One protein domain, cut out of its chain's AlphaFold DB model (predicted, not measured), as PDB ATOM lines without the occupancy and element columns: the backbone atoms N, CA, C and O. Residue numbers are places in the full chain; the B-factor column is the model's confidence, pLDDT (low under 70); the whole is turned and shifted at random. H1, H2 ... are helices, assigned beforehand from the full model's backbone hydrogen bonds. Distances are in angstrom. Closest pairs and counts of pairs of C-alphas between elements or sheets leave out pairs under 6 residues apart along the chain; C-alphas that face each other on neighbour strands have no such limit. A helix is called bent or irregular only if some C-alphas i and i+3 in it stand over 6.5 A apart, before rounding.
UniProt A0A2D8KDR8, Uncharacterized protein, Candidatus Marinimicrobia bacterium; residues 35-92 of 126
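Overview. This is residues 35 to 92 of the 126 residues of an uncharacterized protein of Candidatus Marinimicrobia bacterium (UniProt A0A2D8KDR8). H3, the longest helix, and H2 before it form a V, their linked ends close together and their other ends spread, and the shorter helix H1 packs over one face of this V, touching both arms. An unnamed stretch, residues 35 to 43, leads into H1 from the closed end of the V. The printed part has 58 residues with three named helices in the order H1, H2, H3, no named strand, and the class all helix. The whole is compact, with a radius of gyration of the C-alphas of 10.7 A, and its outline is flat, only just, spanning 33 by 23 by 13 A.

Arrangement. Begin at H3, residues 75 to 92, and look at its residues 81 to 85, which alone touch H1, residues 44 to 52. The closest C-alphas there are those of Gln 50 and Val 85, 5.3 A apart. H1 and H3 run the same way at a steep tilt of 37 degrees, only just past shallow. Turn next to H2, residues 59 to 71, which touches H1, the closest C-alphas being those of Val 46 and Tyr 65, 5.7 A apart. The lines of H1 and H2 stand about perpendicular, but only just, at 71 degrees. H2 and H3 are close but not clearly touching, with 2 pairs of C-alphas within 8 A; the closest C-alphas are those of Thr 69 and Ser 78, 5.5 A apart. These two helices run opposite ways at a shallow tilt of 34 degrees, only just short of steep. Along the backbone of H1, H2 and H3, every O i to N i+4 pair is within hydrogen-bond range.

Along the chain. Find C-alpha 75 at (-26.058, 44.193, -126.254); from there H3 runs 25.9 A to C-alpha 92 at (-3.203, 53.639, -118.571). H2 spans 18.6 A from C-alpha 59 at (-5.245, 49.054, -137.019) to C-alpha 71. H1 begins at C-alpha 44 at (-9.862, 36.415, -130.267) and reaches C-alpha 52 after 11.7 A. None of the three helices is bent.

Size, cuts and confidence. Look for the greatest extent between the C-alphas of Val 35 and Lys 91, the two farthest apart, at 34.3 A. The printed part, residues 35 to 92 of a full chain of 126, has no cut. The link from H2 to H3 is tight, with 3 residues between them, and the link from H1 to H2 is short, with 6 residues between them; neither is long. The mean pLDDT of the printed part is 84.0, and residues 35 to 39 are under 70, where the model's confidence is low.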
ATOM      1  N   VAL A  35     -25.596  38.773-141.849       54.97
ATOM      2  CA  VAL A  35     -24.577  38.850-140.804       54.97
ATOM      3  C   VAL A  35     -24.894  37.782-139.764       54.97
ATOM      4  O   VAL A  35     -25.866  37.907-139.018       54.97
ATOM      5  N   GLU A  36     -24.100  36.717-139.742       59.62
ATOM      6  CA  GLU A  36     -24.143  35.730-138.672       59.62
ATOM      7  C   GLU A  36     -23.784  36.439-137.358       59.62
ATOM      8  O   GLU A  36     -22.669  36.928-137.166       59.62
ATOM      9  N   TRP A  37     -24.779  36.595-136.485       56.00
ATOM     10  CA  TRP A  37     -24.587  37.214-135.179       56.00
ATOM     11  C   TRP A  37     -23.765  36.271-134.314       56.00
ATOM     12  O   TRP A  37     -24.194  35.146-134.047       56.00
ATOM     13  N   VAL A  38     -22.624  36.752-133.827       63.25
ATOM     14  CA  VAL A  38     -21.807  35.985-132.888       63.25
ATOM     15  C   VAL A  38     -22.621  35.826-131.605       63.25
ATOM     16  O   VAL A  38     -23.144  36.806-131.054       63.25
ATOM     17  N   GLY A  39     -22.817  34.576-131.177       62.84
ATOM     18  CA  GLY A  39     -23.650  34.245-130.021       62.84
ATOM     19  C   GLY A  39     -23.187  34.974-128.759       62.84
ATOM     20  O   GLY A  39     -24.011  35.563-128.069       62.84
ATOM     21  N   THR A  40     -21.878  35.008-128.517       72.25
ATOM     22  CA  THR A  40     -21.205  35.763-127.450       72.25
ATOM     23  C   THR A  40     -20.207  36.754-128.062       72.25
ATOM     24  O   THR A  40     -19.835  36.631-129.227       72.25
ATOM     25  N   CYS A  41     -19.773  37.762-127.296       77.25
ATOM     26  CA  CYS A  41     -18.714  38.697-127.719       77.25
ATOM     27  C   CYS A  41     -17.296  38.107-127.598       77.25
ATOM     28  O   CYS A  41     -16.339  38.850-127.414       77.25
ATOM     29  N   GLU A  42     -17.154  36.786-127.643       78.25
ATOM     30  CA  GLU A  42     -15.900  36.079-127.373       78.25
ATOM     31  C   GLU A  42     -15.194  35.783-128.698       78.25
ATOM     32  O   GLU A  42     -15.211  34.662-129.201       78.25
ATOM     33  N   THR A  43     -14.620  36.819-129.308       85.50
ATOM     34  CA  THR A  43     -13.700  36.659-130.442       85.50
ATOM     35  C   THR A  43     -12.270  36.892-129.971       85.50
ATOM     36  O   THR A  43     -12.050  37.660-129.035       85.50
ATOM     37  N   GLU A  44     -11.286  36.272-130.630       87.31
ATOM     38  CA  GLU A  44      -9.862  36.415-130.267       87.31
ATOM     39  C   GLU A  44      -9.433  37.891-130.178       87.31
ATOM     40  O   GLU A  44      -8.664  38.290-129.305       87.31
ATOM     41  N   VAL A  45      -9.979  38.732-131.060       88.00
ATOM     42  CA  VAL A  45      -9.704  40.171-131.101       88.00
ATOM     43  C   VAL A  45     -10.321  40.899-129.905       88.00
ATOM     44  O   VAL A  45      -9.696  41.801-129.344       88.00
ATOM     45  N   VAL A  46     -11.539  40.525-129.503       86.62
ATOM     46  CA  VAL A  46     -12.212  41.103-128.335       86.62
ATOM     47  C   VAL A  46     -11.532  40.670-127.040       86.62
ATOM     48  O   VAL A  46     -11.270  41.516-126.186       86.62
ATOM     49  N   GLU A  47     -11.171  39.397-126.919       89.12
ATOM     50  CA  GLU A  47     -10.451  38.875-125.759       89.12
ATOM     51  C   GLU A  47      -9.086  39.559-125.604       89.12
ATOM     52  O   GLU A  47      -8.751  40.065-124.532       89.12
ATOM     53  N   LYS A  48      -8.336  39.697-126.703       89.81
ATOM     54  CA  LYS A  48      -7.076  40.448-126.723       89.81
ATOM     55  C   LYS A  48      -7.275  41.905-126.298       89.81
ATOM     56  O   LYS A  48      -6.482  42.435-125.523       89.81
ATOM     57  N   ALA A  49      -8.358  42.552-126.734       88.25
ATOM     58  CA  ALA A  49      -8.690  43.906-126.295       88.25
ATOM     59  C   ALA A  49      -8.978  43.980-124.787       88.25
ATOM     60  O   ALA A  49      -8.589  44.955-124.148       88.25
ATOM     61  N   GLN A  50      -9.632  42.971-124.210       87.25
ATOM     62  CA  GLN A  50      -9.933  42.911-122.777       87.25
ATOM     63  C   GLN A  50      -8.681  42.656-121.931       87.25
ATOM     64  O   GLN A  50      -8.496  43.307-120.901       87.25
ATOM     65  N   ILE A  51      -7.812  41.740-122.367       88.50
ATOM     66  CA  ILE A  51      -6.601  41.362-121.629       88.50
ATOM     67  C   ILE A  51      -5.538  42.446-121.754       88.50
ATOM     68  O   ILE A  51      -5.024  42.915-120.738       88.50
ATOM     69  N   ASP A  52      -5.239  42.892-122.974       88.25
ATOM     70  CA  ASP A  52      -4.092  43.753-123.273       88.25
ATOM     71  C   ASP A  52      -4.480  45.221-123.481       88.25
ATOM     72  O   ASP A  52      -3.650  46.106-123.291       88.25
ATOM     73  N   GLY A  53      -5.755  45.515-123.738       85.56
ATOM     74  CA  GLY A  53      -6.257  46.865-124.000       85.56
ATOM     75  C   GLY A  53      -6.289  47.191-125.494       85.56
ATOM     76  O   GLY A  53      -5.519  46.655-126.291       85.56
ATOM     77  N   LEU A  54      -7.153  48.125-125.900       88.62
ATOM     78  CA  LEU A  54      -7.371  48.465-127.317       88.62
ATOM     79  C   LEU A  54      -6.118  49.016-128.031       88.62
ATOM     80  O   LEU A  54      -6.005  48.950-129.258       88.62
ATOM     81  N   ALA A  55      -5.177  49.588-127.275       85.62
ATOM     82  CA  ALA A  55      -3.921  50.114-127.804       85.62
ATOM     83  C   ALA A  55      -2.958  49.010-128.280       85.62
ATOM     84  O   ALA A  55      -2.112  49.282-129.128       85.62
ATOM     85  N   SER A  56      -3.109  47.782-127.771       87.38
ATOM     86  CA  SER A  56      -2.316  46.614-128.180       87.38
ATOM     87  C   SER A  56      -2.711  46.068-129.558       87.38
ATOM     88  O   SER A  56      -1.937  45.349-130.191       87.38
ATOM     89  N   LEU A  57      -3.911  46.419-130.035       89.12
ATOM     90  CA  LEU A  57      -4.428  45.981-131.324       89.12
ATOM     91  C   LEU A  57      -3.803  46.780-132.470       89.12
ATOM     92  O   LEU A  57      -3.718  48.014-132.434       89.12
ATOM     93  N   THR A  58      -3.459  46.075-133.544       90.81
ATOM     94  CA  THR A  58      -3.148  46.676-134.843       90.81
ATOM     95  C   THR A  58      -4.369  47.401-135.416       90.81
ATOM     96  O   THR A  58      -5.511  47.184-135.011       90.81
ATOM     97  N   THR A  59      -4.158  48.275-136.402       87.62
ATOM     98  CA  THR A  59      -5.245  49.054-137.019       87.62
ATOM     99  C   THR A  59      -6.352  48.170-137.600       87.62
ATOM    100  O   THR A  59      -7.524  48.519-137.494       87.62
ATOM    101  N   LEU A  60      -5.994  47.024-138.186       85.94
ATOM    102  CA  LEU A  60      -6.962  46.078-138.744       85.94
ATOM    103  C   LEU A  60      -7.723  45.334-137.643       85.94
ATOM    104  O   LEU A  60      -8.948  45.270-137.697       85.94
ATOM    105  N   GLU A  61      -7.026  44.862-136.607       86.50
ATOM    106  CA  GLU A  61      -7.662  44.244-135.435       86.50
ATOM    107  C   GLU A  61      -8.602  45.225-134.729       86.50
ATOM    108  O   GLU A  61      -9.676  44.845-134.286       86.50
ATOM    109  N   ARG A  62      -8.269  46.516-134.678       87.94
ATOM    110  CA  ARG A  62      -9.152  47.526-134.087       87.94
ATOM    111  C   ARG A  62     -10.447  47.700-134.880       87.94
ATOM    112  O   ARG A  62     -11.504  47.886-134.286       87.94
ATOM    113  N   ILE A  63     -10.384  47.641-136.210       87.00
ATOM    114  CA  ILE A  63     -11.586  47.656-137.056       87.00
ATOM    115  C   ILE A  63     -12.410  46.391-136.793       87.00
ATOM    116  O   ILE A  63     -13.615  46.493-136.569       87.00
ATOM    117  N   GLN A  64     -11.755  45.226-136.750       85.81
ATOM    118  CA  GLN A  64     -12.410  43.950-136.464       85.81
ATOM    119  C   GLN A  64     -13.083  43.951-135.087       85.81
ATOM    120  O   GLN A  64     -14.238  43.561-134.989       85.81
ATOM    121  N   TYR A  65     -12.429  44.496-134.059       89.38
ATOM    122  CA  TYR A  65     -12.986  44.664-132.718       89.38
ATOM    123  C   TYR A  65     -14.338  45.382-132.747       89.38
ATOM    124  O   TYR A  65     -15.322  44.873-132.224       89.38
ATOM    125  N   TYR A  66     -14.420  46.545-133.404       87.19
ATOM    126  CA  TYR A  66     -15.674  47.304-133.475       87.19
ATOM    127  C   TYR A  66     -16.754  46.606-134.303       87.19
ATOM    128  O   TYR A  66     -17.946  46.797-134.055       87.19
ATOM    129  N   ILE A  67     -16.357  45.825-135.308       86.62
ATOM    130  CA  ILE A  67     -17.285  45.015-136.094       86.62
ATOM    131  C   ILE A  67     -17.830  43.876-135.224       86.62
ATOM    132  O   ILE A  67     -19.047  43.714-135.147       86.62
ATOM    133  N   ASP A  68     -16.965  43.149-134.524       85.50
ATOM    134  CA  ASP A  68     -17.317  42.013-133.668       85.50
ATOM    135  C   ASP A  68     -18.200  42.444-132.496       85.50
ATOM    136  O   ASP A  68     -19.276  41.878-132.295       85.50
ATOM    137  N   THR A  69     -17.836  43.514-131.779       86.00
ATOM    138  CA  THR A  69     -18.653  44.012-130.661       86.00
ATOM    139  C   THR A  69     -20.010  44.551-131.114       86.00
ATOM    140  O   THR A  69     -20.978  44.508-130.345       86.00
ATOM    141  N   ARG A  70     -20.117  45.028-132.364       83.69
ATOM    142  CA  ARG A  70     -21.384  45.445-132.990       83.69
ATOM    143  C   ARG A  70     -22.225  44.256-133.457       83.69
ATOM    144  O   ARG A  70     -23.451  44.360-133.446       83.69
ATOM    145  N   ARG A  71     -21.582  43.157-133.862       82.75
ATOM    146  CA  ARG A  71     -22.201  41.894-134.303       82.75
ATOM    147  C   ARG A  71     -22.546  40.946-133.153       82.75
ATOM    148  O   ARG A  71     -23.107  39.881-133.398       82.75
ATOM    149  N   CYS A  72     -22.261  41.318-131.907       83.38
ATOM    150  CA  CYS A  72     -22.698  40.554-130.748       83.38
ATOM    151  C   CYS A  72     -24.224  40.484-130.648       83.38
ATOM    152  O   CYS A  72     -24.912  41.510-130.638       83.38
ATOM    153  N   LYS A  73     -24.754  39.274-130.453       81.12
ATOM    154  CA  LYS A  73     -26.187  39.046-130.220       81.12
ATOM    155  C   LYS A  73     -26.702  39.753-128.959       81.12
ATOM    156  O   LYS A  73     -27.814  40.286-128.948       81.12
ATOM    157  N   TYR A  74     -25.896  39.790-127.894       82.94
ATOM    158  CA  TYR A  74     -26.278  40.366-126.603       82.94
ATOM    159  C   TYR A  74     -25.659  41.750-126.381       82.94
ATOM    160  O   TYR A  74     -24.490  41.891-126.023       82.94
ATOM    161  N   LYS A  75     -26.485  42.798-126.490       82.12
ATOM    162  CA  LYS A  75     -26.058  44.193-126.254       82.12
ATOM    163  C   LYS A  75     -25.461  44.426-124.863       82.12
ATOM    164  O   LYS A  75     -24.569  45.255-124.714       82.12
ATOM    165  N   GLN A  76     -25.960  43.719-123.847       84.44
ATOM    166  CA  GLN A  76     -25.441  43.839-122.482       84.44
ATOM    167  C   GLN A  76     -23.995  43.351-122.379       84.44
ATOM    168  O   GLN A  76     -23.191  44.020-121.741       84.44
ATOM    169  N   GLN A  77     -23.655  42.247-123.051       81.88
ATOM    170  CA  GLN A  77     -22.287  41.729-123.085       81.88
ATOM    171  C   GLN A  77     -21.359  42.699-123.815       81.88
ATOM    172  O   GLN A  77     -20.337  43.075-123.260       81.88
ATOM    173  N   SER A  78     -21.766  43.201-124.985       85.00
ATOM    174  CA  SER A  78     -21.004  44.215-125.734       85.00
ATOM    175  C   SER A  78     -20.700  45.454-124.879       85.00
ATOM    176  O   SER A  78     -19.559  45.902-124.804       85.00
ATOM    177  N   LYS A  79     -21.692  45.960-124.132       87.31
ATOM    178  CA  LYS A  79     -21.490  47.086-123.206       87.31
ATOM    179  C   LYS A  79     -20.498  46.758-122.086       87.31
ATOM    180  O   LYS A  79     -19.723  47.623-121.692       87.31
ATOM    181  N   LEU A  80     -20.536  45.535-121.563       88.06
ATOM    182  CA  LEU A  80     -19.646  45.084-120.495       88.06
ATOM    183  C   LEU A  80     -18.196  44.997-120.994       88.06
ATOM    184  O   LEU A  80     -17.307  45.536-120.342       88.06
ATOM    185  N   VAL A  81     -17.989  44.429-122.187       87.25
ATOM    186  CA  VAL A  81     -16.691  44.406-122.876       87.25
ATOM    187  C   VAL A  81     -16.156  45.824-123.073       87.25
ATOM    188  O   VAL A  81     -15.040  46.117-122.657       87.25
ATOM    189  N   HIS A  82     -16.960  46.727-123.647       89.62
ATOM    190  CA  HIS A  82     -16.545  48.114-123.865       89.62
ATOM    191  C   HIS A  82     -16.151  48.808-122.561       89.62
ATOM    192  O   HIS A  82     -15.072  49.382-122.489       89.62
ATOM    193  N   ASN A  83     -16.962  48.679-121.510       90.12
ATOM    194  CA  ASN A  83     -16.649  49.267-120.209       90.12
ATOM    195  C   ASN A  83     -15.328  48.740-119.626       90.12
ATOM    196  O   ASN A  83     -14.554  49.526-119.090       90.12
ATOM    197  N   GLN A  84     -15.064  47.431-119.724       89.00
ATOM    198  CA  GLN A  84     -13.823  46.830-119.222       89.00
ATOM    199  C   GLN A  84     -12.594  47.354-119.968       89.00
ATOM    200  O   GLN A  84     -11.594  47.716-119.346       89.00
ATOM    201  N   VAL A  85     -12.678  47.411-121.299       89.94
ATOM    202  CA  VAL A  85     -11.594  47.929-122.139       89.94
ATOM    203  C   VAL A  85     -11.372  49.415-121.855       89.94
ATOM    204  O   VAL A  85     -10.237  49.822-121.608       89.94
ATOM    205  N   ASP A  86     -12.443  50.209-121.809       91.12
ATOM    206  CA  ASP A  86     -12.384  51.652-121.574       91.12
ATOM    207  C   ASP A  86     -11.803  51.977-120.193       91.12
ATOM    208  O   ASP A  86     -10.932  52.836-120.079       91.12
ATOM    209  N   GLU A  87     -12.222  51.277-119.135       89.50
ATOM    210  CA  GLU A  87     -11.696  51.491-117.782       89.50
ATOM    211  C   GLU A  87     -10.182  51.237-117.723       89.50
ATOM    212  O   GLU A  87      -9.431  52.024-117.134       89.50
ATOM    213  N   LYS A  88      -9.713  50.175-118.390       86.75
ATOM    214  CA  LYS A  88      -8.284  49.866-118.478       86.75
ATOM    215  C   LYS A  88      -7.524  50.947-119.249       86.75
ATOM    216  O   LYS A  88      -6.507  51.441-118.757       86.75
ATOM    217  N   GLN A  89      -8.039  51.357-120.410       88.25
ATOM    218  CA  GLN A  89      -7.427  52.411-121.221       88.25
ATOM    219  C   GLN A  89      -7.360  53.742-120.474       88.25
ATOM    220  O   GLN A  89      -6.307  54.368-120.440       88.25
ATOM    221  N   LEU A  90      -8.443  54.149-119.808       89.19
ATOM    222  CA  LEU A  90      -8.482  55.384-119.025       89.19
ATOM    223  C   LEU A  90      -7.442  55.379-117.903       89.19
ATOM    224  O   LEU A  90      -6.816  56.405-117.633       89.19
ATOM    225  N   LYS A  91      -7.224  54.230-117.255       87.69
ATOM    226  CA  LYS A  91      -6.207  54.085-116.211       87.69
ATOM    227  C   LYS A  91      -4.790  54.206-116.772       87.69
ATOM    228  O   LYS A  91      -3.965  54.908-116.185       87.69
ATOM    229  N   GLU A  92      -4.503  53.551-117.893       86.75
ATOM    230  CA  GLU A  92      -3.203  53.639-118.571       86.75
ATOM    231  C   GLU A  92      -2.934  55.052-119.107       86.75
ATOM    232  O   GLU A  92      -1.850  55.605-118.899       86.75
TER     233      GLU A  92